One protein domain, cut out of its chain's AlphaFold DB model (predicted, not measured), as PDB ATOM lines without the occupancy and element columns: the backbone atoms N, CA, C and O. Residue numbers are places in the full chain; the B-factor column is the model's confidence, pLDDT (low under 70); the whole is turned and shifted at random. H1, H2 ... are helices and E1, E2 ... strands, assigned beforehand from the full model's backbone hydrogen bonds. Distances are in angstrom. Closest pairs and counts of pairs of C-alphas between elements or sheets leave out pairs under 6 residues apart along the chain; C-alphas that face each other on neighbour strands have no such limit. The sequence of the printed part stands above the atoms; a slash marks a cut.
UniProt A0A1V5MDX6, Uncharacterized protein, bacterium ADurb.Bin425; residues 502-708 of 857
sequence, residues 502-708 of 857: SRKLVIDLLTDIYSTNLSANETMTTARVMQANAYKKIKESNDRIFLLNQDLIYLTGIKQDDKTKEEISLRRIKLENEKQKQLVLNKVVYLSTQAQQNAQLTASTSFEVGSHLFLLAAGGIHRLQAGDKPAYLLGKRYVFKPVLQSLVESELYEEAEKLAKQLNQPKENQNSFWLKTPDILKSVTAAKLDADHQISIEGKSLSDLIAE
ATOM      1  N   SER A 502      81.764 143.266 119.958       70.94
ATOM      2  CA  SER A 502      81.623 142.745 121.321       70.94
ATOM      3  C   SER A 502      81.259 141.261 121.330       70.94
ATOM      4  O   SER A 502      81.784 140.492 122.135       70.94
ATOM      5  N   ARG A 503      80.444 140.812 120.375       70.06
ATOM      6  CA  ARG A 503      80.091 139.394 120.221       70.06
ATOM      7  C   ARG A 503      81.273 138.549 119.762       70.06
ATOM      8  O   ARG A 503      81.519 137.487 120.332       70.06
ATOM      9  N   LYS A 504      82.023 139.032 118.768       75.62
ATOM     10  CA  LYS A 504      83.234 138.349 118.291       75.62
ATOM     11  C   LYS A 504      84.268 138.200 119.408       75.62
ATOM     12  O   LYS A 504      84.824 137.124 119.570       75.62
ATOM     13  N   LEU A 505      84.460 139.242 120.219       79.31
ATOM     14  CA  LEU A 505      85.388 139.211 121.351       79.31
ATOM     15  C   LEU A 505      85.059 138.098 122.357       79.31
ATOM     16  O   LEU A 505      85.960 137.408 122.828       79.31
ATOM     17  N   VAL A 506      83.778 137.916 122.675       77.44
ATOM     18  CA  VAL A 506      83.325 136.871 123.604       77.44
ATOM     19  C   VAL A 506      83.552 135.477 123.032       77.44
ATOM     20  O   VAL A 506      84.047 134.603 123.741       77.44
ATOM     21  N   ILE A 507      83.200 135.267 121.760       77.81
ATOM     22  CA  ILE A 507      83.395 133.978 121.086       77.81
ATOM     23  C   ILE A 507      84.887 133.637 121.019       77.81
ATOM     24  O   ILE A 507      85.260 132.524 121.392       77.81
ATOM     25  N   ASP A 508      85.727 134.592 120.612       81.69
ATOM     26  CA  ASP A 508      87.183 134.428 120.555       81.69
ATOM     27  C   ASP A 508      87.734 134.054 121.948       81.69
ATOM     28  O   ASP A 508      88.425 133.047 122.087       81.69
ATOM     29  N   LEU A 509      87.344 134.780 123.008       85.06
ATOM     30  CA  LEU A 509      87.795 134.513 124.380       85.06
ATOM     31  C   LEU A 509      87.392 133.120 124.883       85.06
ATOM     32  O   LEU A 509      88.221 132.401 125.440       85.06
ATOM     33  N   LEU A 510      86.125 132.726 124.717       81.56
ATOM     34  CA  LEU A 510      85.658 131.410 125.165       81.56
ATOM     35  C   LEU A 510      86.370 130.281 124.417       81.56
ATOM     36  O   LEU A 510      86.816 129.319 125.049       81.56
ATOM     37  N   THR A 511      86.524 130.438 123.099       83.88
ATOM     38  CA  THR A 511      87.241 129.495 122.231       83.88
ATOM     39  C   THR A 511      88.701 129.367 122.652       83.88
ATOM     40  O   THR A 511      89.227 128.256 122.721       83.88
ATOM     41  N   ASP A 512      89.343 130.477 123.005       88.00
ATOM     42  CA  ASP A 512      90.734 130.517 123.447       88.00
ATOM     43  C   ASP A 512      90.927 129.878 124.834       88.00
ATOM     44  O   ASP A 512      91.894 129.138 125.042       88.00
ATOM     45  N   ILE A 513      89.992 130.081 125.772       87.44
ATOM     46  CA  ILE A 513      89.984 129.387 127.073       87.44
ATOM     47  C   ILE A 513      89.830 127.872 126.862       87.44
ATOM     48  O   ILE A 513      90.597 127.088 127.429       87.44
ATOM     49  N   TYR A 514      88.874 127.457 126.025       86.25
ATOM     50  CA  TYR A 514      88.644 126.050 125.691       86.25
ATOM     51  C   TYR A 514      89.880 125.411 125.046       86.25
ATOM     52  O   TYR A 514      90.351 124.370 125.505       86.25
ATOM     53  N   SER A 515      90.452 126.064 124.035       88.00
ATOM     54  CA  SER A 515      91.624 125.579 123.298       88.00
ATOM     55  C   SER A 515      92.864 125.492 124.187       88.00
ATOM     56  O   SER A 515      93.654 124.558 124.052       88.00
ATOM     57  N   THR A 516      93.008 126.410 125.148       90.00
ATOM     58  CA  THR A 516      94.080 126.363 126.152       90.00
ATOM     59  C   THR A 516      93.919 125.164 127.088       90.00
ATOM     60  O   THR A 516      94.883 124.438 127.335       90.00
ATOM     61  N   ASN A 517      92.697 124.902 127.571       90.00
ATOM     62  CA  ASN A 517      92.417 123.729 128.400       90.00
ATOM     63  C   ASN A 517      92.640 122.421 127.616       90.00
ATOM     64  O   ASN A 517      93.232 121.477 128.141       90.00
ATOM     65  N   LEU A 518      92.223 122.367 126.348       89.50
ATOM     66  CA  LEU A 518      92.439 121.217 125.472       89.50
ATOM     67  C   LEU A 518      93.934 120.962 125.231       89.50
ATOM     68  O   LEU A 518      94.405 119.852 125.475       89.50
ATOM     69  N   SER A 519      94.691 121.997 124.857       90.56
ATOM     70  CA  SER A 519      96.138 121.906 124.599       90.56
ATOM     71  C   SER A 519      96.921 121.456 125.835       90.56
ATOM     72  O   SER A 519      97.886 120.695 125.724       90.56
ATOM     73  N   ALA A 520      96.490 121.875 127.030       90.81
ATOM     74  CA  ALA A 520      97.055 121.409 128.292       90.81
ATOM     75  C   ALA A 520      96.791 119.910 128.518       90.81
ATOM     76  O   ALA A 520      97.706 119.162 128.861       90.81
ATOM     77  N   ASN A 521      95.566 119.438 128.271       89.31
ATOM     78  CA  ASN A 521      95.226 118.018 128.405       89.31
ATOM     79  C   ASN A 521      95.959 117.132 127.382       89.31
ATOM     80  O   ASN A 521      96.433 116.045 127.732       89.31
ATOM     81  N   GLU A 522      96.095 117.595 126.139       90.69
ATOM     82  CA  GLU A 522      96.895 116.922 125.112       90.69
ATOM     83  C   GLU A 522      98.366 116.854 125.521       90.69
ATOM     84  O   GLU A 522      98.943 115.770 125.544       90.69
ATOM     85  N   THR A 523      98.946 117.971 125.969       91.88
ATOM     86  CA  THR A 523     100.334 118.024 126.452       91.88
ATOM     87  C   THR A 523     100.566 117.084 127.630       91.88
ATOM     88  O   THR A 523     101.562 116.362 127.659       91.88
ATOM     89  N   MET A 524      99.637 117.036 128.588       90.12
ATOM     90  CA  MET A 524      99.703 116.104 129.713       90.12
ATOM     91  C   MET A 524      99.709 114.645 129.231       90.12
ATOM     92  O   MET A 524     100.422 113.809 129.791       90.12
ATOM     93  N   THR A 525      98.941 114.334 128.185       89.94
ATOM     94  CA  THR A 525      98.879 112.994 127.589       89.94
ATOM     95  C   THR A 525     100.172 112.659 126.843       89.94
ATOM     96  O   THR A 525     100.771 111.620 127.125       89.94
ATOM     97  N   THR A 526     100.656 113.552 125.977       91.50
ATOM     98  CA  THR A 526     101.925 113.396 125.249       91.50
ATOM     99  C   THR A 526     103.093 113.215 126.214       91.50
ATOM    100  O   THR A 526     103.872 112.274 126.075       91.50
ATOM    101  N   ALA A 527     103.181 114.045 127.257       90.81
ATOM    102  CA  ALA A 527     104.218 113.946 128.279       90.81
ATOM    103  C   ALA A 527     104.190 112.590 129.006       90.81
ATOM    104  O   ALA A 527     105.237 111.970 129.186       90.81
ATOM    105  N   ARG A 528     103.005 112.076 129.366       91.06
ATOM    106  CA  ARG A 528     102.864 110.746 129.991       91.06
ATOM    107  C   ARG A 528     103.309 109.617 129.063       91.06
ATOM    108  O   ARG A 528     104.025 108.718 129.504       91.06
ATOM    109  N   VAL A 529     102.912 109.659 127.789       92.38
ATOM    110  CA  VAL A 529     103.309 108.656 126.784       92.38
ATOM    111  C   VAL A 529     104.824 108.673 126.581       92.38
ATOM    112  O   VAL A 529     105.470 107.625 126.631       92.38
ATOM    113  N   MET A 530     105.406 109.861 126.433       92.25
ATOM    114  CA  MET A 530     106.847 110.052 126.268       92.25
ATOM    115  C   MET A 530     107.633 109.581 127.487       92.25
ATOM    116  O   MET A 530     108.633 108.877 127.341       92.25
ATOM    117  N   GLN A 531     107.150 109.883 128.692       92.00
ATOM    118  CA  GLN A 531     107.753 109.426 129.936       92.00
ATOM    119  C   GLN A 531     107.725 107.892 130.048       92.00
ATOM    120  O   GLN A 531     108.755 107.278 130.336       92.00
ATOM    121  N   ALA A 532     106.585 107.252 129.769       91.00
ATOM    122  CA  ALA A 532     106.452 105.794 129.802       91.00
ATOM    123  C   ALA A 532     107.357 105.108 128.762       91.00
ATOM    124  O   ALA A 532     108.073 104.150 129.079       91.00
ATOM    125  N   ASN A 533     107.385 105.634 127.534       91.75
ATOM    126  CA  ASN A 533     108.255 105.150 126.465       91.75
ATOM    127  C   ASN A 533     109.739 105.331 126.809       91.75
ATOM    128  O   ASN A 533     110.546 104.435 126.542       91.75
ATOM    129  N   ALA A 534     110.109 106.455 127.426       91.12
ATOM    130  CA  ALA A 534     111.472 106.711 127.867       91.12
ATOM    131  C   ALA A 534     111.891 105.747 128.983       91.12
ATOM    132  O   ALA A 534     112.949 105.137 128.862       91.12
ATOM    133  N   TYR A 535     111.056 105.508 130.002       91.81
ATOM    134  CA  TYR A 535     111.348 104.518 131.047       91.81
ATOM    135  C   TYR A 535     111.542 103.108 130.486       91.81
ATOM    136  O   TYR A 535     112.492 102.417 130.867       91.81
ATOM    137  N   LYS A 536     110.690 102.690 129.541       92.62
ATOM    138  CA  LYS A 536     110.841 101.401 128.857       92.62
ATOM    139  C   LYS A 536     112.186 101.315 128.126       92.62
ATOM    140  O   LYS A 536     112.933 100.360 128.334       92.62
ATOM    141  N   LYS A 537     112.529 102.336 127.334       91.31
ATOM    142  CA  LYS A 537     113.801 102.398 126.596       91.31
ATOM    143  C   LYS A 537     115.022 102.497 127.520       91.31
ATOM    144  O   LYS A 537     116.059 101.936 127.191       91.31
ATOM    145  N   ILE A 538     114.919 103.167 128.672       91.25
ATOM    146  CA  ILE A 538     115.993 103.232 129.681       91.25
ATOM    147  C   ILE A 538     116.260 101.845 130.261       91.25
ATOM    148  O   ILE A 538     117.419 101.466 130.401       91.25
ATOM    149  N   LYS A 539     115.211 101.067 130.558       90.75
ATOM    150  CA  LYS A 539     115.363  99.686 131.032       90.75
ATOM    151  C   LYS A 539     116.075  98.817 129.991       90.75
ATOM    152  O   LYS A 539     117.088  98.208 130.308       90.75
ATOM    153  N   GLU A 540     115.614  98.853 128.740       90.31
ATOM    154  CA  GLU A 540     116.261  98.137 127.629       90.31
ATOM    155  C   GLU A 540     117.722  98.585 127.422       90.31
ATOM    156  O   GLU A 540     118.598  97.766 127.152       90.31
ATOM    157  N   SER A 541     118.004  99.884 127.569       89.94
ATOM    158  CA  SER A 541     119.357 100.445 127.476       89.94
ATOM    159  C   SER A 541     120.252  99.987 128.629       89.94
ATOM    160  O   SER A 541     121.419  99.688 128.396       89.94
ATOM    161  N   ASN A 542     119.728  99.904 129.856       88.62
ATOM    162  CA  ASN A 542     120.457  99.391 131.018       88.62
ATOM    163  C   ASN A 542     120.851  97.926 130.827       88.62
ATOM    164  O   ASN A 542     122.006  97.579 131.066       88.62
ATOM    165  N   ASP A 543     119.925  97.098 130.339       89.12
ATOM    166  CA  ASP A 543     120.188  95.686 130.058       89.12
ATOM    167  C   ASP A 543     121.295  95.541 128.996       89.12
ATOM    168  O   ASP A 543     122.234  94.762 129.161       89.12
ATOM    169  N   ARG A 544     121.260  96.363 127.936       89.00
ATOM    170  CA  ARG A 544     122.313  96.399 126.903       89.00
ATOM    171  C   ARG A 544     123.658  96.877 127.436       89.00
ATOM    172  O   ARG A 544     124.678  96.280 127.108       89.00
ATOM    173  N   ILE A 545     123.678  97.940 128.238       88.56
ATOM    174  CA  ILE A 545     124.899  98.466 128.864       88.56
ATOM    175  C   ILE A 545     125.507  97.414 129.794       88.56
ATOM    176  O   ILE A 545     126.722  97.228 129.788       88.56
ATOM    177  N   PHE A 546     124.679  96.706 130.563       89.44
ATOM    178  CA  PHE A 546     125.116  95.620 131.432       89.44
ATOM    179  C   PHE A 546     125.766  94.482 130.636       89.44
ATOM    180  O   PHE A 546     126.895  94.106 130.947       89.44
ATOM    181  N   LEU A 547     125.111  94.001 129.571       88.88
ATOM    182  CA  LEU A 547     125.662  92.967 128.686       88.88
ATOM    183  C   LEU A 547     126.966  93.421 128.014       88.88
ATOM    184  O   LEU A 547     127.960  92.704 128.048       88.88
ATOM    185  N   LEU A 548     127.007  94.645 127.474       87.81
ATOM    186  CA  LEU A 548     128.214  95.208 126.857       87.81
ATOM    187  C   LEU A 548     129.367  95.346 127.859       87.81
ATOM    188  O   LEU A 548     130.516  95.109 127.493       87.81
ATOM    189  N   ASN A 549     129.081  95.708 129.113       86.62
ATOM    190  CA  ASN A 549     130.084  95.760 130.175       86.62
ATOM    191  C   ASN A 549     130.584  94.362 130.556       86.62
ATOM    192  O   ASN A 549     131.793  94.187 130.691       86.62
ATOM    193  N   GLN A 550     129.698  93.369 130.706       86.00
ATOM    194  CA  GLN A 550     130.096  91.981 130.974       86.00
ATOM    195  C   GLN A 550     130.980  91.424 129.856       86.00
ATOM    196  O   GLN A 550     132.035  90.853 130.130       86.00
ATOM    197  N   ASP A 551     130.596  91.663 128.604       84.69
ATOM    198  CA  ASP A 551     131.366  91.235 127.444       84.69
ATOM    199  C   ASP A 551     132.725  91.941 127.356       84.69
ATOM    200  O   ASP A 551     133.732  91.313 127.032       84.69
ATOM    201  N   LEU A 552     132.780  93.245 127.655       85.00
ATOM    202  CA  LEU A 552     134.041  93.986 127.714       85.00
ATOM    203  C   LEU A 552     134.954  93.440 128.813       85.00
ATOM    204  O   LEU A 552     136.136  93.242 128.549       85.00
ATOM    205  N   ILE A 553     134.420  93.148 130.004       85.31
ATOM    206  CA  ILE A 553     135.175  92.534 131.108       85.31
ATOM    207  C   ILE A 553     135.742  91.179 130.664       85.31
ATOM    208  O   ILE A 553     136.942  90.941 130.818       85.31
ATOM    209  N   TYR A 554     134.915  90.332 130.046       83.56
ATOM    210  CA  TYR A 554     135.322  89.028 129.524       83.56
ATOM    211  C   TYR A 554     136.440  89.141 128.475       83.56
ATOM    212  O   TYR A 554     137.489  88.514 128.619       83.56
ATOM    213  N   LEU A 555     136.266  89.998 127.463       80.06
ATOM    214  CA  LEU A 555     137.247  90.197 126.391       80.06
ATOM    215  C   LEU A 555     138.558  90.815 126.891       80.06
ATOM    216  O   LEU A 555     139.625  90.499 126.370       80.06
ATOM    217  N   THR A 556     138.513  91.662 127.925       78.94
ATOM    218  CA  THR A 556     139.732  92.211 128.542       78.94
ATOM    219  C   THR A 556     140.519  91.195 129.374       78.94
ATOM    220  O   THR A 556     141.701  91.425 129.616       78.94
ATOM    221  N   GLY A 557     139.901  90.080 129.784       75.00
ATOM    222  CA  GLY A 557     140.532  89.016 130.575       75.00
ATOM    223  C   GLY A 557     141.241  87.922 129.762       75.00
ATOM    224  O   GLY A 557     141.882  87.052 130.352       75.00
ATOM    225  N   ILE A 558     141.144  87.940 128.428       78.69
ATOM    226  CA  ILE A 558     141.742  86.945 127.516       78.69
ATOM    227  C   ILE A 558     143.030  87.514 126.884       78.69
ATOM    228  O   ILE A 558     143.191  88.731 126.771       78.69
ATOM    229  N   LYS A 559     143.981  86.655 126.469       71.19
ATOM    230  CA  LYS A 559     145.188  87.075 125.723       71.19
ATOM    231  C   LYS A 559     144.790  87.825 124.443       71.19
ATOM    232  O   LYS A 559     144.113  87.258 123.593       71.19
ATOM    233  N   GLN A 560     145.246  89.070 124.317       73.50
ATOM    234  CA  GLN A 560     144.844  89.979 123.243       73.50
ATOM    235  C   GLN A 560     145.680  89.781 121.969       73.50
ATOM    236  O   GLN A 560     146.889  90.020 121.975       73.50
ATOM    237  N   ASP A 561     145.022  89.398 120.881       77.12
ATOM    238  CA  ASP A 561     145.494  89.506 119.496       77.12
ATOM    239  C   ASP A 561     144.943  90.787 118.823       77.12
ATOM    240  O   ASP A 561     144.164  91.539 119.415       77.12
ATOM    241  N   ASP A 562     145.359  91.092 117.591       76.12
ATOM    242  CA  ASP A 562     144.924  92.331 116.922       76.12
ATOM    243  C   ASP A 562     143.410  92.352 116.631       76.12
ATOM    244  O   ASP A 562     142.786  93.412 116.712       76.12
ATOM    245  N   LYS A 563     142.787  91.183 116.412       77.81
ATOM    246  CA  LYS A 563     141.329  91.051 116.239       77.81
ATOM    247  C   LYS A 563     140.554  91.375 117.518       77.81
ATOM    248  O   LYS A 563     139.564  92.100 117.471       77.81
ATOM    249  N   THR A 564     141.003  90.878 118.668       76.44
ATOM    250  CA  THR A 564     140.351  91.150 119.961       76.44
ATOM    251  C   THR A 564     140.496  92.611 120.387       76.44
ATOM    252  O   THR A 564     139.563  93.163 120.972       76.44
ATOM    253  N   LYS A 565     141.598  93.296 120.044       80.69
ATOM    254  CA  LYS A 565     141.742  94.749 120.277       80.69
ATOM    255  C   LYS A 565     140.753  95.584 119.462       80.69
ATOM    256  O   LYS A 565     140.183  96.541 119.994       80.69
ATOM    257  N   GLU A 566     140.541  95.226 118.199       82.06
ATOM    258  CA  GLU A 566     139.560  95.881 117.329       82.06
ATOM    259  C   GLU A 566     138.123  95.647 117.825       82.06
ATOM    260  O   GLU A 566     137.307  96.568 117.878       82.06
ATOM    261  N   GLU A 567     137.818  94.442 118.310       83.25
ATOM    262  CA  GLU A 567     136.504  94.146 118.883       83.25
ATOM    263  C   GLU A 567     136.245  94.902 120.203       83.25
ATOM    264  O   GLU A 567     135.141  95.411 120.427       83.25
ATOM    265  N   ILE A 568     137.266  95.058 121.056       83.38
ATOM    266  CA  ILE A 568     137.185  95.869 122.283       83.38
ATOM    267  C   ILE A 568     136.902  97.341 121.952       83.38
ATOM    268  O   ILE A 568     136.075  97.968 122.623       83.38
ATOM    269  N   SER A 569     137.554  97.914 120.935       83.88
ATOM    270  CA  SER A 569     137.343  99.320 120.559       83.88
ATOM    271  C   SER A 569     135.927  99.552 120.014       83.88
ATOM    272  O   SER A 569     135.241 100.473 120.466       83.88
ATOM    273  N   LEU A 570     135.431  98.657 119.152       86.50
ATOM    274  CA  LEU A 570     134.056  98.687 118.642       86.50
ATOM    275  C   LEU A 570     133.019  98.574 119.766       86.50
ATOM    276  O   LEU A 570     132.030  99.313 119.776       86.50
ATOM    277  N   ARG A 571     133.233  97.679 120.741       84.69
ATOM    278  CA  ARG A 571     132.327  97.531 121.893       84.69
ATOM    279  C   ARG A 571     132.370  98.737 122.829       84.69
ATOM    280  O   ARG A 571     131.317  99.122 123.329       84.69
ATOM    281  N   ARG A 572     133.525  99.391 123.012       86.38
ATOM    282  CA  ARG A 572     133.617 100.668 123.750       86.38
ATOM    283  C   ARG A 572     132.838 101.788 123.065       86.38
ATOM    284  O   ARG A 572     132.114 102.502 123.747       86.38
ATOM    285  N   ILE A 573     132.933 101.909 121.740       86.19
ATOM    286  CA  ILE A 573     132.158 102.901 120.974       86.19
ATOM    287  C   ILE A 573     130.653 102.625 121.111       86.19
ATOM    288  O   ILE A 573     129.880 103.541 121.376       86.19
ATOM    289  N   LYS A 574     130.224 101.360 120.995       88.06
ATOM    290  CA  LYS A 574     128.816 100.972 121.208       88.06
ATOM    291  C   LYS A 574     128.336 101.265 122.630       88.06
ATOM    292  O   LYS A 574     127.226 101.762 122.793       88.06
ATOM    293  N   LEU A 575     129.163 100.981 123.638       88.56
ATOM    294  CA  LEU A 575     128.865 101.279 125.036       88.56
ATOM    295  C   LEU A 575     128.689 102.785 125.254       88.56
ATOM    296  O   LEU A 575     127.728 103.193 125.901       88.56
ATOM    297  N   GLU A 576     129.589 103.602 124.710       86.25
ATOM    298  CA  GLU A 576     129.505 105.059 124.830       86.25
ATOM    299  C   GLU A 576     128.262 105.603 124.112       86.25
ATOM    300  O   GLU A 576     127.525 106.400 124.684       86.25
ATOM    301  N   ASN A 577     127.943 105.091 122.921       86.69
ATOM    302  CA  ASN A 577     126.722 105.459 122.202       86.69
ATOM    303  C   ASN A 577     125.443 105.103 122.983       86.69
ATOM    304  O   ASN A 577     124.519 105.915 123.042       86.69
ATOM    305  N   GLU A 578     125.371 103.921 123.607       86.88
ATOM    306  CA  GLU A 578     124.215 103.545 124.440       86.88
ATOM    307  C   GLU A 578     124.153 104.379 125.735       86.88
ATOM    308  O   GLU A 578     123.066 104.791 126.137       86.88
ATOM    309  N   LYS A 579     125.293 104.734 126.351       87.00
ATOM    310  CA  LYS A 579     125.331 105.671 127.494       87.00
ATOM    311  C   LYS A 579     124.843 107.073 127.116       87.00
ATOM    312  O   LYS A 579     124.063 107.665 127.860       87.00
ATOM    313  N   GLN A 580     125.243 107.591 125.954       85.38
ATOM    314  CA  GLN A 580     124.763 108.878 125.438       85.38
ATOM    315  C   GLN A 580     123.256 108.842 125.163       85.38
ATOM    316  O   GLN A 580     122.517 109.741 125.567       85.38
ATOM    317  N   LYS A 581     122.763 107.759 124.553       87.75
ATOM    318  CA  LYS A 581     121.330 107.549 124.325       87.75
ATOM    319  C   LYS A 581     120.544 107.473 125.636       87.75
ATOM    320  O   LYS A 581     119.475 108.071 125.744       87.75
ATOM    321  N   GLN A 582     121.078 106.787 126.644       87.62
ATOM    322  CA  GLN A 582     120.491 106.747 127.980       87.62
ATOM    323  C   GLN A 582     120.431 108.142 128.617       87.62
ATOM    324  O   GLN A 582     119.421 108.495 129.227       87.62
ATOM    325  N   LEU A 583     121.478 108.952 128.453       87.44
ATOM    326  CA  LEU A 583     121.522 110.319 128.965       87.44
ATOM    327  C   LEU A 583     120.434 111.194 128.327       87.44
ATOM    328  O   LEU A 583     119.712 111.876 129.054       87.44
ATOM    329  N   VAL A 584     120.241 111.106 127.005       87.75
ATOM    330  CA  VAL A 584     119.132 111.779 126.303       87.75
ATOM    331  C   VAL A 584     117.778 111.305 126.838       87.75
ATOM    332  O   VAL A 584     116.931 112.129 127.174       87.75
ATOM    333  N   LEU A 585     117.569 109.994 127.002       89.81
ATOM    334  CA  LEU A 585     116.310 109.455 127.533       89.81
ATOM    335  C   LEU A 585     116.022 109.927 128.968       89.81
ATOM    336  O   LEU A 585     114.877 110.251 129.284       89.81
ATOM    337  N   ASN A 586     117.041 110.037 129.824       87.75
ATOM    338  CA  ASN A 586     116.894 110.609 131.165       87.75
ATOM    339  C   ASN A 586     116.465 112.086 131.112       87.75
ATOM    340  O   ASN A 586     115.640 112.519 131.919       87.75
ATOM    341  N   LYS A 587     116.976 112.864 130.145       88.62
ATOM    342  CA  LYS A 587     116.525 114.247 129.915       88.62
ATOM    343  C   LYS A 587     115.089 114.305 129.393       88.62
ATOM    344  O   LYS A 587     114.337 115.158 129.854       88.62
ATOM    345  N   VAL A 588     114.672 113.368 128.537       89.12
ATOM    346  CA  VAL A 588     113.267 113.243 128.102       89.12
ATOM    347  C   VAL A 588     112.342 112.981 129.293       89.12
ATOM    348  O   VAL A 588     111.308 113.634 129.398       89.12
ATOM    349  N   VAL A 589     112.707 112.091 130.227       89.88
ATOM    350  CA  VAL A 589     111.916 111.848 131.455       89.88
ATOM    351  C   VAL A 589     111.787 113.124 132.289       89.88
ATOM    352  O   VAL A 589     110.689 113.460 132.741       89.88
ATOM    353  N   TYR A 590     112.891 113.852 132.470       88.69
ATOM    354  CA  TYR A 590     112.908 115.110 133.215       88.69
ATOM    355  C   TYR A 590     111.993 116.167 132.581       88.69
ATOM    356  O   TYR A 590     111.097 116.680 133.251       88.69
ATOM    357  N   LEU A 591     112.163 116.433 131.282       88.75
ATOM    358  CA  LEU A 591     111.351 117.403 130.546       88.75
ATOM    359  C   LEU A 591     109.876 116.997 130.482       88.75
ATOM    360  O   LEU A 591     109.011 117.848 130.642       88.75
ATOM    361  N   SER A 592     109.579 115.704 130.328       90.12
ATOM    362  CA  SER A 592     108.199 115.201 130.353       90.12
ATOM    363  C   SER A 592     107.545 115.430 131.717       90.12
ATOM    364  O   SER A 592     106.378 115.795 131.791       90.12
ATOM    365  N   THR A 593     108.299 115.275 132.811       89.19
ATOM    366  CA  THR A 593     107.789 115.548 134.165       89.19
ATOM    367  C   THR A 593     107.484 117.036 134.349       89.19
ATOM    368  O   THR A 593     106.432 117.380 134.884       89.19
ATOM    369  N   GLN A 594     108.361 117.921 133.859       88.75
ATOM    370  CA  GLN A 594     108.106 119.365 133.868       88.75
ATOM    371  C   GLN A 594     106.898 119.735 133.000       88.75
ATOM    372  O   GLN A 594     105.996 120.414 133.478       88.75
ATOM    373  N   ALA A 595     106.830 119.219 131.769       90.06
ATOM    374  CA  ALA A 595     105.699 119.423 130.869       90.06
ATOM    375  C   ALA A 595     104.377 118.982 131.496       90.06
ATOM    376  O   ALA A 595     103.378 119.683 131.376       90.06
ATOM    377  N   GLN A 596     104.370 117.861 132.218       90.38
ATOM    378  CA  GLN A 596     103.188 117.380 132.921       90.38
ATOM    379  C   GLN A 596     102.756 118.327 134.053       90.38
ATOM    380  O   GLN A 596     101.567 118.620 134.172       90.38
ATOM    381  N   GLN A 597     103.696 118.824 134.863       89.31
ATOM    382  CA  GLN A 597     103.407 119.790 135.932       89.31
ATOM    383  C   GLN A 597     102.875 121.113 135.366       89.31
ATOM    384  O   GLN A 597     101.859 121.629 135.830       89.31
ATOM    385  N   ASN A 598     103.516 121.622 134.314       90.19
ATOM    386  CA  ASN A 598     103.134 122.863 133.648       90.19
ATOM    387  C   ASN A 598     101.773 122.732 132.947       90.19
ATOM    388  O   ASN A 598     100.928 123.627 133.038       90.19
ATOM    389  N   ALA A 599     101.516 121.595 132.299       90.12
ATOM    390  CA  ALA A 599     100.221 121.277 131.712       90.12
ATOM    391  C   ALA A 599      99.116 121.192 132.769       90.12
ATOM    392  O   ALA A 599      98.045 121.757 132.572       90.12
ATOM    393  N   GLN A 600      99.378 120.559 133.914       88.44
ATOM    394  CA  GLN A 600      98.411 120.488 135.008       88.44
ATOM    395  C   GLN A 600      98.082 121.875 135.576       88.44
ATOM    396  O   GLN A 600      96.909 122.178 135.797       88.44
ATOM    397  N   LEU A 601      99.092 122.731 135.764       87.94
ATOM    398  CA  LEU A 601      98.885 124.107 136.216       87.94
ATOM    399  C   LEU A 601      98.066 124.906 135.192       87.94
ATOM    400  O   LEU A 601      97.072 125.528 135.545       87.94
ATOM    401  N   THR A 602      98.406 124.792 133.905       89.12
ATOM    402  CA  THR A 602      97.681 125.450 132.805       89.12
ATOM    403  C   THR A 602      96.229 124.964 132.692       89.12
ATOM    404  O   THR A 602      95.313 125.758 132.468       89.12
ATOM    405  N   ALA A 603      95.981 123.667 132.881       86.00
ATOM    406  CA  ALA A 603      94.635 123.102 132.904       86.00
ATOM    407  C   ALA A 603      93.816 123.638 134.092       86.00
ATOM    408  O   ALA A 603      92.663 124.017 133.898       86.00
ATOM    409  N   SER A 604      94.415 123.743 135.288       84.69
ATOM    410  CA  SER A 604      93.762 124.333 136.470       84.69
ATOM    411  C   SER A 604      93.436 125.797 136.261       84.69
ATOM    412  O   SER A 604      92.286 126.190 136.413       84.69
ATOM    413  N   THR A 605      94.406 126.596 135.825       85.88
ATOM    414  CA  THR A 605      94.199 128.032 135.646       85.88
ATOM    415  C   THR A 605      93.219 128.327 134.508       85.88
ATOM    416  O   THR A 605      92.380 129.204 134.656       85.88
ATOM    417  N   SER A 606      93.232 127.585 133.392       87.06
ATOM    418  CA  SER A 606      92.219 127.757 132.329       87.06
ATOM    419  C   SER A 606      90.814 127.343 132.779       87.06
ATOM    420  O   SER A 606      89.838 128.011 132.432       87.06
ATOM    421  N   PHE A 607      90.702 126.280 133.581       82.25
ATOM    422  CA  PHE A 607      89.444 125.881 134.207       82.25
ATOM    423  C   PHE A 607      88.941 126.955 135.186       82.25
ATOM    424  O   PHE A 607      87.775 127.336 135.136       82.25
ATOM    425  N   GLU A 608      89.814 127.493 136.037       78.38
ATOM    426  CA  GLU A 608      89.517 128.592 136.967       78.38
ATOM    427  C   GLU A 608      89.110 129.877 136.238       78.38
ATOM    428  O   GLU A 608      88.092 130.471 136.580       78.38
ATOM    429  N   VAL A 609      89.824 130.271 135.178       80.56
ATOM    430  CA  VAL A 609      89.468 131.435 134.351       80.56
ATOM    431  C   VAL A 609      88.103 131.251 133.713       80.56
ATOM    432  O   VAL A 609      87.276 132.153 133.782       80.56
ATOM    433  N   GLY A 610      87.839 130.094 133.104       76.69
ATOM    434  CA  GLY A 610      86.544 129.825 132.487       76.69
ATOM    435  C   GLY A 610      85.412 129.762 133.509       76.69
ATOM    436  O   GLY A 610      84.310 130.243 133.243       76.69
ATOM    437  N   SER A 611      85.693 129.219 134.694       70.50
ATOM    438  CA  SER A 611      84.686 129.027 135.727       70.50
ATOM    439  C   SER A 611      84.373 130.299 136.521       70.50
ATOM    440  O   SER A 611      83.223 130.585 136.854       70.50
ATOM    441  N   HIS A 612      85.372 131.143 136.740       72.44
ATOM    442  CA  HIS A 612      85.234 132.420 137.432       72.44
ATOM    443  C   HIS A 612      85.262 133.615 136.480       72.44
ATOM    444  O   HIS A 612      85.398 134.750 136.937       72.44
ATOM    445  N   LEU A 613      85.065 133.387 135.174       75.38
ATOM    446  CA  LEU A 613      85.126 134.424 134.139       75.38
ATOM    447  C   LEU A 613      84.252 135.626 134.489       75.38
ATOM    448  O   LEU A 613      84.654 136.768 134.304       75.38
ATOM    449  N   PHE A 614      83.083 135.352 135.060       69.94
ATOM    450  CA  PHE A 614      82.166 136.348 135.582       69.94
ATOM    451  C   PHE A 614      82.824 137.358 136.542       69.94
ATOM    452  O   PHE A 614      82.684 138.567 136.370       69.94
ATOM    453  N   LEU A 615      83.536 136.848 137.551       69.38
ATOM    454  CA  LEU A 615      84.191 137.656 138.579       69.38
ATOM    455  C   LEU A 615      85.415 138.367 138.000       69.38
ATOM    456  O   LEU A 615      85.604 139.560 138.220       69.38
ATOM    457  N   LEU A 616      86.200 137.641 137.203       73.75
ATOM    458  CA  LEU A 616      87.436 138.137 136.602       73.75
ATOM    459  C   LEU A 616      87.192 139.256 135.591       73.75
ATOM    460  O   LEU A 616      88.005 140.165 135.471       73.75
ATOM    461  N   ALA A 617      86.077 139.202 134.868       74.50
ATOM    462  CA  ALA A 617      85.740 140.145 133.813       74.50
ATOM    463  C   ALA A 617      84.833 141.296 134.271       74.50
ATOM    464  O   ALA A 617      84.447 142.114 133.441       74.50
ATOM    465  N   ALA A 618      84.476 141.394 135.555       65.81
ATOM    466  CA  ALA A 618      83.506 142.385 136.033       65.81
ATOM    467  C   ALA A 618      83.912 143.847 135.754       65.81
ATOM    468  O   ALA A 618      83.051 144.690 135.506       65.81
ATOM    469  N   GLY A 619      85.215 144.139 135.734       65.12
ATOM    470  CA  GLY A 619      85.762 145.443 135.331       65.12
ATOM    471  C   GLY A 619      85.884 145.647 133.813       65.12
ATOM    472  O   GLY A 619      86.142 146.761 133.371       65.12
ATOM    473  N   GLY A 620      85.684 144.595 133.019       74.50
ATOM    474  CA  GLY A 620      85.599 144.617 131.562       74.50
ATOM    475  C   GLY A 620      86.433 143.565 130.842       74.50
ATOM    476  O   GLY A 620      87.273 142.904 131.449       74.50
ATOM    477  N   ILE A 621      86.167 143.389 129.546       78.62
ATOM    478  CA  ILE A 621      86.915 142.486 128.659       78.62
ATOM    479  C   ILE A 621      87.456 143.309 127.497       78.62
ATOM    480  O   ILE A 621      86.680 143.924 126.765       78.62
ATOM    481  N   HIS A 622      88.774 143.277 127.308       80.25
ATOM    482  CA  HIS A 622      89.436 143.976 126.208       80.25
ATOM    483  C   HIS A 622      90.491 143.097 125.545       80.25
ATOM    484  O   HIS A 622      91.141 142.283 126.206       80.25
ATOM    485  N   ARG A 623      90.695 143.280 124.238       80.69
ATOM    486  CA  ARG A 623      91.774 142.602 123.504       80.69
ATOM    487  C   ARG A 623      93.047 143.446 123.534       80.69
ATOM    488  O   ARG A 623      93.019 144.639 123.236       80.69
ATOM    489  N   LEU A 624      94.173 142.818 123.852       78.00
ATOM    490  CA  LEU A 624      95.490 143.446 123.778       78.00
ATOM    491  C   LEU A 624      95.986 143.397 122.325       78.00
ATOM    492  O   LEU A 624      95.921 142.345 121.691       78.00
ATOM    493  N   GLN A 625      96.471 144.521 121.787       65.81
ATOM    494  CA  GLN A 625      96.998 144.591 120.412       65.81
ATOM    495  C   GLN A 625      98.487 144.207 120.300       65.81
ATOM    496  O   GLN A 625      99.053 144.248 119.210       65.81
ATOM    497  N   ALA A 626      99.145 143.844 121.405       54.50
ATOM    498  CA  ALA A 626     100.582 143.590 121.423       54.50
ATOM    499  C   ALA A 626     100.949 142.161 120.975       54.50
ATOM    500  O   ALA A 626     100.887 141.217 121.764       54.50
ATOM    501  N   GLY A 627     101.417 142.039 119.728       55.28
ATOM    502  CA  GLY A 627     102.108 140.861 119.181       55.28
ATOM    503  C   GLY A 627     101.237 139.881 118.381       55.28
ATOM    504  O   GLY A 627     100.018 140.005 118.320       55.28
ATOM    505  N   ASP A 628     101.880 138.873 117.780       52.25
ATOM    506  CA  ASP A 628     101.254 137.865 116.898       52.25
ATOM    507  C   ASP A 628     100.270 136.906 117.607       52.25
ATOM    508  O   ASP A 628      99.646 136.063 116.961       52.25
ATOM    509  N   LYS A 629     100.123 136.991 118.938       64.81
ATOM    510  CA  LYS A 629      99.296 136.075 119.741       64.81
ATOM    511  C   LYS A 629      98.132 136.816 120.407       64.81
ATOM    512  O   LYS A 629      98.358 137.883 120.978       64.81
ATOM    513  N   PRO A 630      96.902 136.262 120.390       73.88
ATOM    514  CA  PRO A 630      95.777 136.867 121.096       73.88
ATOM    515  C   PRO A 630      96.067 136.903 122.600       73.88
ATOM    516  O   PRO A 630      96.581 135.937 123.151       73.88
ATOM    517  N   ALA A 631      95.749 138.016 123.258       84.25
ATOM    518  CA  ALA A 631      95.777 138.151 124.710       84.25
ATOM    519  C   ALA A 631      94.628 139.059 125.159       84.25
ATOM    520  O   ALA A 631      94.227 139.978 124.437       84.25
ATOM    521  N   TYR A 632      94.100 138.799 126.354       85.69
ATOM    522  CA  TYR A 632      92.896 139.449 126.865       85.69
ATOM    523  C   TYR A 632      93.164 140.104 128.209       85.69
ATOM    524  O   TYR A 632      93.754 139.493 129.097       85.69
ATOM    525  N   LEU A 633      92.688 141.332 128.367       82.06
ATOM    526  CA  LEU A 633      92.630 142.023 129.642       82.06
ATOM    527  C   LEU A 633      91.245 141.799 130.259       82.06
ATOM    528  O   LEU A 633      90.234 142.232 129.703       82.06
ATOM    529  N   LEU A 634      91.217 141.127 131.406       80.94
ATOM    530  CA  LEU A 634      90.032 140.809 132.193       80.94
ATOM    531  C   LEU A 634      89.992 141.699 133.439       80.94
ATOM    532  O   LEU A 634      90.967 141.809 134.188       80.94
ATOM    533  N   GLY A 635      88.871 142.385 133.638       74.69
ATOM    534  CA  GLY A 635      88.611 143.195 134.824       74.69
ATOM    535  C   GLY A 635      89.544 144.392 134.982       74.69
ATOM    536  O   GLY A 635      89.661 144.910 136.088       74.69
ATOM    537  N   LYS A 636      90.241 144.792 133.906       74.88
ATOM    538  CA  LYS A 636      91.346 145.770 133.913       74.88
ATOM    539  C   LYS A 636      92.510 145.388 134.850       74.88
ATOM    540  O   LYS A 636      93.322 146.237 135.197       74.88
ATOM    541  N   ARG A 637      92.593 144.117 135.265       73.56
ATOM    542  CA  ARG A 637      93.504 143.636 136.322       73.56
ATOM    543  C   ARG A 637      94.283 142.399 135.942       73.56
ATOM    544  O   ARG A 637      95.416 142.254 136.381       73.56
ATOM    545  N   TYR A 638      93.688 141.511 135.156       79.56
ATOM    546  CA  TYR A 638      94.290 140.234 134.818       79.56
ATOM    547  C   TYR A 638      94.525 140.137 133.321       79.56
ATOM    548  O   TYR A 638      93.649 140.454 132.525       79.56
ATOM    549  N   VAL A 639      95.702 139.668 132.933       83.38
ATOM    550  CA  VAL A 639      96.044 139.381 131.546       83.38
ATOM    551  C   VAL A 639      95.972 137.877 131.341       83.38
ATOM    552  O   VAL A 639      96.767 137.137 131.920       83.38
ATOM    553  N   PHE A 640      95.026 137.437 130.514       87.31
ATOM    554  CA  PHE A 640      94.920 136.060 130.053       87.31
ATOM    555  C   PHE A 640      95.645 135.896 128.709       87.31
ATOM    556  O   PHE A 640      95.318 136.570 127.728       87.31
ATOM    557  N   LYS A 641      96.635 134.998 128.670       87.88
ATOM    558  CA  LYS A 641      97.430 134.651 127.485       87.88
ATOM    559  C   LYS A 641      97.120 133.209 127.063       87.88
ATOM    560  O   LYS A 641      97.649 132.282 127.678       87.88
ATOM    561  N   PRO A 642      96.272 132.993 126.045       88.19
ATOM    562  CA  PRO A 642      95.953 131.657 125.566       88.19
ATOM    563  C   PRO A 642      97.155 130.925 124.962       88.19
ATOM    564  O   PRO A 642      98.048 131.517 124.350       88.19
ATOM    565  N   VAL A 643      97.132 129.600 125.099       87.88
ATOM    566  CA  VAL A 643      98.144 128.682 124.561       87.88
ATOM    567  C   VAL A 643      97.433 127.658 123.691       87.88
ATOM    568  O   VAL A 643      96.825 126.719 124.191       87.88
ATOM    569  N   LEU A 644      97.491 127.868 122.377       86.56
ATOM    570  CA  LEU A 644      96.674 127.136 121.400       86.56
ATOM    571  C   LEU A 644      97.363 125.897 120.809       86.56
ATOM    572  O   LEU A 644      96.744 125.165 120.046       86.56
ATOM    573  N   GLN A 645      98.651 125.695 121.093       88.12
ATOM    574  CA  GLN A 645      99.441 124.587 120.553       88.12
ATOM    575  C   GLN A 645      99.878 123.660 121.682       88.12
ATOM    576  O   GLN A 645     100.460 124.113 122.672       88.12
ATOM    577  N   SER A 646      99.609 122.365 121.525       89.00
ATOM    578  CA  SER A 646     100.076 121.314 122.427       89.00
ATOM    579  C   SER A 646     101.539 120.947 122.160       89.00
ATOM    580  O   SER A 646     102.092 121.221 121.095       89.00
ATOM    581  N   LEU A 647     102.194 120.357 123.161       88.88
ATOM    582  CA  LEU A 647     103.574 119.893 123.047       88.88
ATOM    583  C   LEU A 647     103.686 118.747 122.035       88.88
ATOM    584  O   LEU A 647     103.023 117.715 122.181       88.88
ATOM    585  N   VAL A 648     104.586 118.898 121.065       88.56
ATOM    586  CA  VAL A 648     104.908 117.856 120.079       88.56
ATOM    587  C   VAL A 648     106.055 116.978 120.591       88.56
ATOM    588  O   VAL A 648     106.986 117.457 121.237       88.56
ATOM    589  N   GLU A 649     106.023 115.678 120.287       87.38
ATOM    590  CA  GLU A 649     107.061 114.723 120.717       87.38
ATOM    591  C   GLU A 649     108.474 115.099 120.236       87.38
ATOM    592  O   GLU A 649     109.449 114.880 120.959       87.38
ATOM    593  N   SER A 650     108.598 115.679 119.036       87.00
ATOM    594  CA  SER A 650     109.883 116.115 118.476       87.00
ATOM    595  C   SER A 650     110.523 117.231 119.298       87.00
ATOM    596  O   SER A 650     111.725 117.174 119.543       87.00
ATOM    597  N   GLU A 651     109.733 118.182 119.809       83.88
ATOM    598  CA  GLU A 651     110.237 119.277 120.652       83.88
ATOM    599  C   GLU A 651     110.896 118.748 121.931       83.88
ATOM    600  O   GLU A 651     111.948 119.236 122.345       83.88
ATOM    601  N   LEU A 652     110.314 117.707 122.540       84.69
ATOM    602  CA  LEU A 652     110.880 117.053 123.722       84.69
ATOM    603  C   LEU A 652     112.230 116.399 123.428       84.69
ATOM    604  O   LEU A 652     113.150 116.510 124.239       84.69
ATOM    605  N   TYR A 653     112.351 115.703 122.295       85.19
ATOM    606  CA  TYR A 653     113.598 115.049 121.906       85.19
ATOM    607  C   TYR A 653     114.681 116.062 121.527       85.19
ATOM    608  O   TYR A 653     115.810 115.934 121.996       85.19
ATOM    609  N   GLU A 654     114.341 117.093 120.755       86.00
ATOM    610  CA  GLU A 654     115.280 118.145 120.356       86.00
ATOM    611  C   GLU A 654     115.832 118.908 121.568       86.00
ATOM    612  O   GLU A 654     117.044 119.112 121.678       86.00
ATOM    613  N   GLU A 655     114.976 119.287 122.519       84.62
ATOM    614  CA  GLU A 655     115.413 119.950 123.753       84.62
ATOM    615  C   GLU A 655     116.181 119.002 124.685       84.62
ATOM    616  O   GLU A 655     117.168 119.403 125.310       84.62
ATOM    617  N   ALA A 656     115.808 117.720 124.739       85.69
ATOM    618  CA  ALA A 656     116.566 116.719 125.485       85.69
ATOM    619  C   ALA A 656     117.975 116.514 124.910       85.69
ATOM    620  O   ALA A 656     118.931 116.401 125.678       85.69
ATOM    621  N   GLU A 657     118.132 116.502 123.584       85.75
ATOM    622  CA  GLU A 657     119.435 116.407 122.921       85.75
ATOM    623  C   GLU A 657     120.306 117.645 123.155       85.75
ATOM    624  O   GLU A 657     121.512 117.513 123.386       85.75
ATOM    625  N   LYS A 658     119.717 118.848 123.136       83.25
ATOM    626  CA  LYS A 658     120.430 120.089 123.482       83.25
ATOM    627  C   LYS A 658     120.930 120.049 124.927       83.25
ATOM    628  O   LYS A 658     122.119 120.268 125.168       83.25
ATOM    629  N   LEU A 659     120.063 119.676 125.871       80.06
ATOM    630  CA  LEU A 659     120.413 119.529 127.290       80.06
ATOM    631  C   LEU A 659     121.423 118.407 127.551       80.06
ATOM    632  O   LEU A 659     122.188 118.484 128.510       80.06
ATOM    633  N   ALA A 660     121.421 117.355 126.734       80.31
ATOM    634  CA  ALA A 660     122.386 116.266 126.825       80.31
ATOM    635  C   ALA A 660     123.796 116.701 126.394       80.31
ATOM    636  O   ALA A 660     124.779 116.302 127.014       80.31
ATOM    637  N   LYS A 661     123.891 117.553 125.365       78.69
ATOM    638  CA  LYS A 661     125.161 118.095 124.849       78.69
ATOM    639  C   LYS A 661     125.741 119.202 125.743       78.69
ATOM    640  O   LYS A 661     126.955 119.385 125.782       78.69
ATOM    641  N   GLN A 662     124.900 119.926 126.480       71.56
ATOM    642  CA  GLN A 662     125.296 121.027 127.367       71.56
ATOM    643  C   GLN A 662     125.491 120.541 128.811       71.56
ATOM    644  O   GLN A 662     124.654 120.753 129.683       71.56
ATOM    645  N   LEU A 663     126.616 119.879 129.085       54.19
ATOM    646  CA  LEU A 663     126.849 119.187 130.359       54.19
ATOM    647  C   LEU A 663     126.970 120.086 131.613       54.19
ATOM    648  O   LEU A 663     127.034 119.518 132.693       54.19
ATOM    649  N   ASN A 664     126.978 121.432 131.528       49.56
ATOM    650  CA  ASN A 664     127.198 122.323 132.694       49.56
ATOM    651  C   ASN A 664     126.706 123.798 132.562       49.56
ATOM    652  O   ASN A 664     127.239 124.668 133.245       49.56
ATOM    653  N   GLN A 665     125.721 124.136 131.715       45.88
ATOM    654  CA  GLN A 665     125.206 125.526 131.617       45.88
ATOM    655  C   GLN A 665     123.770 125.693 132.159       45.88
ATOM    656  O   GLN A 665     122.996 124.733 132.136       45.88
ATOM    657  N   PRO A 666     123.417 126.880 132.706       43.81
ATOM    658  CA  PRO A 666     122.159 127.106 133.411       43.81
ATOM    659  C   PRO A 666     120.926 127.112 132.491       43.81
ATOM    660  O   PRO A 666     120.994 127.324 131.284       43.81
ATOM    661  N   LYS A 667     119.778 126.869 133.133       52.81
ATOM    662  CA  LYS A 667     118.454 126.454 132.634       52.81
ATOM    663  C   LYS A 667     117.693 127.424 131.695       52.81
ATOM    664  O   LYS A 667     116.499 127.226 131.494       52.81
ATOM    665  N   GLU A 668     118.296 128.479 131.145       46.22
ATOM    666  CA  GLU A 668     117.516 129.651 130.678       46.22
ATOM    667  C   GLU A 668     116.957 129.588 129.236       46.22
ATOM    668  O   GLU A 668     115.948 130.237 128.940       46.22
ATOM    669  N   ASN A 669     117.491 128.737 128.354       50.44
ATOM    670  CA  ASN A 669     117.147 128.754 126.919       50.44
ATOM    671  C   ASN A 669     116.252 127.596 126.441       50.44
ATOM    672  O   ASN A 669     116.463 127.054 125.362       50.44
ATOM    673  N   GLN A 670     115.232 127.211 127.211       57.59
ATOM    674  CA  GLN A 670     114.176 126.333 126.679       57.59
ATOM    675  C   GLN A 670     113.198 127.153 125.817       57.59
ATOM    676  O   GLN A 670     112.622 128.126 126.298       57.59
ATOM    677  N   ASN A 671     112.995 126.806 124.547       63.22
ATOM    678  CA  ASN A 671     112.139 127.607 123.653       63.22
ATOM    679  C   ASN A 671     110.636 127.289 123.772       63.22
ATOM    680  O   ASN A 671     109.812 128.139 123.439       63.22
ATOM    681  N   SER A 672     110.270 126.098 124.258       73.38
ATOM    682  CA  SER A 672     108.868 125.656 124.331       73.38
ATOM    683  C   SER A 672     108.173 126.147 125.606       73.38
ATOM    684  O   SER A 672     108.714 126.028 126.711       73.38
ATOM    685  N   PHE A 673     106.947 126.666 125.456       78.81
ATOM    686  CA  PHE A 673     106.105 127.152 126.560       78.81
ATOM    687  C   PHE A 673     105.895 126.072 127.625       78.81
ATOM    688  O   PHE A 673     106.008 126.344 128.813       78.81
ATOM    689  N   TRP A 674     105.651 124.834 127.194       86.19
ATOM    690  CA  TRP A 674     105.337 123.719 128.083       86.19
ATOM    691  C   TRP A 674     106.521 123.257 128.932       86.19
ATOM    692  O   TRP A 674     106.322 122.576 129.933       86.19
ATOM    693  N   LEU A 675     107.748 123.628 128.566       82.50
ATOM    694  CA  LEU A 675     108.958 123.255 129.300       82.50
ATOM    695  C   LEU A 675     109.358 124.321 130.336       82.50
ATOM    696  O   LEU A 675     110.007 124.000 131.329       82.50
ATOM    697  N   LYS A 676     108.881 125.561 130.166       79.31
ATOM    698  CA  LYS A 676     109.049 126.675 131.110       79.31
ATOM    699  C   LYS A 676     107.838 126.811 132.035       79.31
ATOM    700  O   LYS A 676     106.763 126.302 131.737       79.31
ATOM    701  N   THR A 677     108.007 127.506 133.162       72.75
ATOM    702  CA  THR A 677     106.888 127.815 134.065       72.75
ATOM    703  C   THR A 677     105.787 128.535 133.276       72.75
ATOM    704  O   THR A 677     106.066 129.593 132.704       72.75
ATOM    705  N   PRO A 678     104.570 127.969 133.198       73.25
ATOM    706  CA  PRO A 678     103.524 128.486 132.341       73.25
ATOM    707  C   PRO A 678     102.970 129.777 132.926       73.25
ATOM    708  O   PRO A 678     102.871 129.950 134.142       73.25
ATOM    709  N   ASP A 679     102.604 130.680 132.026       75.00
ATOM    710  CA  ASP A 679     102.230 132.044 132.360       75.00
ATOM    711  C   ASP A 679     100.972 132.464 131.588       75.00
ATOM    712  O   ASP A 679     101.023 133.280 130.663       75.00
ATOM    713  N   ILE A 680      99.849 131.806 131.900       82.06
ATOM    714  CA  ILE A 680      98.585 132.016 131.180       82.06
ATOM    715  C   ILE A 680      97.670 133.056 131.819       82.06
ATOM    716  O   ILE A 680      96.811 133.591 131.127       82.06
ATOM    717  N   LEU A 681      97.828 133.348 133.111       83.06
ATOM    718  CA  LEU A 681      97.062 134.369 133.821       83.06
ATOM    719  C   LEU A 681      97.992 135.118 134.774       83.06
ATOM    720  O   LEU A 681      98.609 134.504 135.643       83.06
ATOM    721  N   LYS A 682      98.062 136.441 134.632       78.50
ATOM    722  CA  LYS A 682      98.870 137.321 135.486       78.50
ATOM    723  C   LYS A 682      98.108 138.558 135.895       78.50
ATOM    724  O   LYS A 682      97.339 139.080 135.096       78.50
ATOM    725  N   SER A 683      98.394 139.078 137.086       73.31
ATOM    726  CA  SER A 683      98.059 140.468 137.397       73.31
ATOM    727  C   SER A 683      98.801 141.411 136.442       73.31
ATOM    728  O   SER A 683      99.955 141.167 136.088       73.31
ATOM    729  N   VAL A 684      98.154 142.504 136.053       69.69
ATOM    730  CA  VAL A 684      98.730 143.608 135.277       69.69
ATOM    731  C   VAL A 684     100.010 144.142 135.936       69.69
ATOM    732  O   VAL A 684     100.984 144.400 135.231       69.69
ATOM    733  N   THR A 685     100.057 144.213 137.272       63.25
ATOM    734  CA  THR A 685     101.245 144.643 138.037       63.25
ATOM    735  C   THR A 685     102.393 143.633 137.933       63.25
ATOM    736  O   THR A 685     103.531 143.989 137.626       63.25
ATOM    737  N   ALA A 686     102.089 142.341 138.091       55.81
ATOM    738  CA  ALA A 686     103.051 141.243 137.971       55.81
ATOM    739  C   ALA A 686     103.514 140.993 136.523       55.81
ATOM    740  O   ALA A 686     104.554 140.370 136.288       55.81
ATOM    741  N   ALA A 687     102.750 141.462 135.534       55.31
ATOM    742  CA  ALA A 687     103.062 141.286 134.126       55.31
ATOM    743  C   ALA A 687     104.255 142.125 133.649       55.31
ATOM    744  O   ALA A 687     104.716 141.846 132.543       55.31
ATOM    745  N   LYS A 688     104.761 143.086 134.451       53.12
ATOM    746  CA  LYS A 688     105.778 144.075 134.034       53.12
ATOM    747  C   LYS A 688     105.499 144.537 132.605       53.12
ATOM    748  O   LYS A 688     106.300 144.336 131.696       53.12
ATOM    749  N   LEU A 689     104.290 145.053 132.397       54.59
ATOM    750  CA  LEU A 689     103.951 145.761 131.172       54.59
ATOM    751  C   LEU A 689     104.839 147.008 131.149       54.59
ATOM    752  O   LEU A 689     104.516 148.011 131.775       54.59
ATOM    753  N   ASP A 690     106.026 146.873 130.557       42.97
ATOM    754  CA  ASP A 690     107.051 147.909 130.514       42.97
ATOM    755  C   ASP A 690     106.453 149.186 129.911       42.97
ATOM    756  O   ASP A 690     106.144 149.236 128.723       42.97
ATOM    757  N   ALA A 691     106.298 150.201 130.768       43.38
ATOM    758  CA  ALA A 691     105.692 151.506 130.515       43.38
ATOM    759  C   ALA A 691     104.236 151.469 129.997       43.38
ATOM    760  O   ALA A 691     103.918 150.860 128.977       43.38
ATOM    761  N   ASP A 692     103.372 152.283 130.611       45.16
ATOM    762  CA  ASP A 692     101.998 152.625 130.184       45.16
ATOM    763  C   ASP A 692     101.854 153.099 128.709       45.16
ATOM    764  O   ASP A 692     100.770 153.465 128.258       45.16
ATOM    765  N   HIS A 693     102.940 153.106 127.930       45.88
ATOM    766  CA  HIS A 693     103.064 153.695 126.602       45.88
ATOM    767  C   HIS A 693     103.212 152.704 125.434       45.88
ATOM    768  O   HIS A 693     103.135 153.154 124.294       45.88
ATOM    769  N   GLN A 694     103.420 151.395 125.648       50.97
ATOM    770  CA  GLN A 694     103.679 150.468 124.524       50.97
ATOM    771  C   GLN A 694     102.550 149.496 124.165       50.97
ATOM    772  O   GLN A 694     102.594 148.919 123.079       50.97
ATOM    773  N   ILE A 695     101.515 149.334 124.995       55.50
ATOM    774  CA  ILE A 695     100.387 148.453 124.658       55.50
ATOM    775  C   ILE A 695      99.110 149.270 124.511       55.50
ATOM    776  O   ILE A 695      98.472 149.640 125.492       55.50
ATOM    777  N   SER A 696      98.722 149.519 123.260       61.97
ATOM    778  CA  SER A 696      97.390 150.013 122.942       61.97
ATOM    779  C   SER A 696      96.365 148.907 123.200       61.97
ATOM    780  O   SER A 696      96.415 147.814 122.628       61.97
ATOM    781  N   ILE A 697      95.400 149.194 124.065       68.81
ATOM    782  CA  ILE A 697      94.220 148.358 124.259       68.81
ATOM    783  C   ILE A 697      93.106 149.033 123.477       68.81
ATOM    784  O   ILE A 697      92.609 150.086 123.872       68.81
ATOM    785  N   GLU A 698      92.770 148.476 122.313       68.06
ATOM    786  CA  GLU A 698      91.725 149.031 121.435       68.06
ATOM    787  C   GLU A 698      91.950 150.523 121.092       68.06
ATOM    788  O   GLU A 698      91.007 151.287 120.907       68.06
ATOM    789  N   GLY A 699      93.220 150.944 121.011       67.00
ATOM    790  CA  GLY A 699      93.614 152.329 120.726       67.00
ATOM    791  C   GLY A 699      93.661 153.274 121.936       67.00
ATOM    792  O   GLY A 699      93.936 154.454 121.740       67.00
ATOM    793  N   LYS A 700      93.429 152.788 123.164       70.81
ATOM    794  CA  LYS A 700      93.548 153.557 124.419       70.81
ATOM    795  C   LYS A 700      94.672 153.031 125.309       70.81
ATOM    796  O   LYS A 700      95.072 151.869 125.188       70.81
ATOM    797  N   SER A 701      95.166 153.884 126.206       70.06
ATOM    798  CA  SER A 701      96.082 153.465 127.268       70.06
ATOM    799  C   SER A 701      95.330 152.704 128.369       70.06
ATOM    800  O   SER A 701      94.109 152.819 128.516       70.06
ATOM    801  N   LEU A 702      96.058 151.908 129.153       67.25
ATOM    802  CA  LEU A 702      95.492 151.187 130.292       67.25
ATOM    803  C   LEU A 702      94.940 152.153 131.356       67.25
ATOM    804  O   LEU A 702      93.872 151.898 131.912       67.25
ATOM    805  N   SER A 703      95.626 153.268 131.604       65.94
ATOM    806  CA  SER A 703      95.210 154.306 132.550       65.94
ATOM    807  C   SER A 703      93.917 155.004 132.115       65.94
ATOM    808  O   SER A 703      93.011 155.160 132.936       65.94
ATOM    809  N   ASP A 704      93.765 155.315 130.823       69.31
ATOM    810  CA  ASP A 704      92.510 155.858 130.280       69.31
ATOM    811  C   ASP A 704      91.353 154.866 130.431       69.31
ATOM    812  O   ASP A 704      90.231 155.246 130.765       69.31
ATOM    813  N   LEU A 705      91.617 153.574 130.210       68.75
ATOM    814  CA  LEU A 705      90.613 152.533 130.392       68.75
ATOM    815  C   LEU A 705      90.225 152.371 131.854       68.75
ATOM    816  O   LEU A 705      89.040 152.216 132.127       68.75
ATOM    817  N   ILE A 706      91.165 152.423 132.799       66.19
ATOM    818  CA  ILE A 706      90.869 152.375 134.239       66.19
ATOM    819  C   ILE A 706      89.968 153.548 134.645       66.19
ATOM    820  O   ILE A 706      88.989 153.316 135.354       66.19
ATOM    821  N   ALA A 707      90.216 154.745 134.109       60.44
ATOM    822  CA  ALA A 707      89.424 155.945 134.372       60.44
ATOM    823  C   ALA A 707      88.020 155.952 133.721       60.44
ATOM    824  O   ALA A 707      87.163 156.737 134.128       60.44
ATOM    825  N   GLU A 708      87.738 155.094 132.731       63.78
ATOM    826  CA  GLU A 708      86.389 154.972 132.163       63.78
ATOM    827  C   GLU A 708      85.430 154.264 133.139       63.78
ATOM    828  O   GLU A 708      85.395 153.030 133.241       63.78
TER     829      GLU A 708
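AT A GLANCE: This is residues 502 to 708 of the 857 residues of an uncharacterized protein of bacterium ADurb.Bin425 (UniProt A0A1V5MDX6). A long helical hairpin of H1 and H2 makes a rod, with a small four-stranded sheet at its open end, where H1 begins and H2 finishes. H4 packs steeply across H2 partway along. The printed part has 207 residues, with five named helices and four named strands in the order H1 H2 H3 E1 E2 E3 H4 E4 H5; the class is mixed, helices and strands. The antiparallel sheet runs E1 E2 E3 E4. The whole is only just loose, close to extended: radius of gyration of the C-alphas 25.1 A, spans 90 by 31 by 22 A.

IN THESE COORDINATES: Find C-alpha 502 at (81.623, 142.745, 121.321); from there H1 runs 77.3 A to residue 556. H2, residues 562 to 611, covers 73.0 A. Next come H3 at 613 to 616, E1 at 621 to 623, E2 at 632 to 634 and E3 at 638 to 640. H4, residues 649 to 661, is 18.9 A long. After E4, residues 681 to 683, H5 runs from 702 to C-alpha 707 at (89.424, 155.945, 134.372).

HOW THE PARTS SIT: The hairpin helices H1 and H2 touch, closest at the C-alphas of Ala 527 and Ser 592, 4.7 A, with a shallow tilt of 23 degrees, opposite ways. H2 touches H4 with residues 580 to 592 alone, closest at C-alphas 587 and 656, 5.1 A. H1 and H2 are on the sheet; H3 only grazes it. E1 E2 E3 form a meander, each strand the antiparallel neighbour of the one before. Look for N 622 and O 633 at 3.0 A, N 634 and O 638 at 2.8 A, and, between E3 and E4, N 639 and O 682 at 2.8 A. Every O i to N i+4 pair is within hydrogen-bond range in H1, H2, H4 and H5; H3 is too short for one.

THE WHOLE: C-alphas 559 and 708, the farthest apart, are 90.0 A from each other. The printed part has no cut. The links H4 to E4 and E4 to H5 are long. Low-confidence residues include 663 to 671, 684 to 699 and 702 to 708.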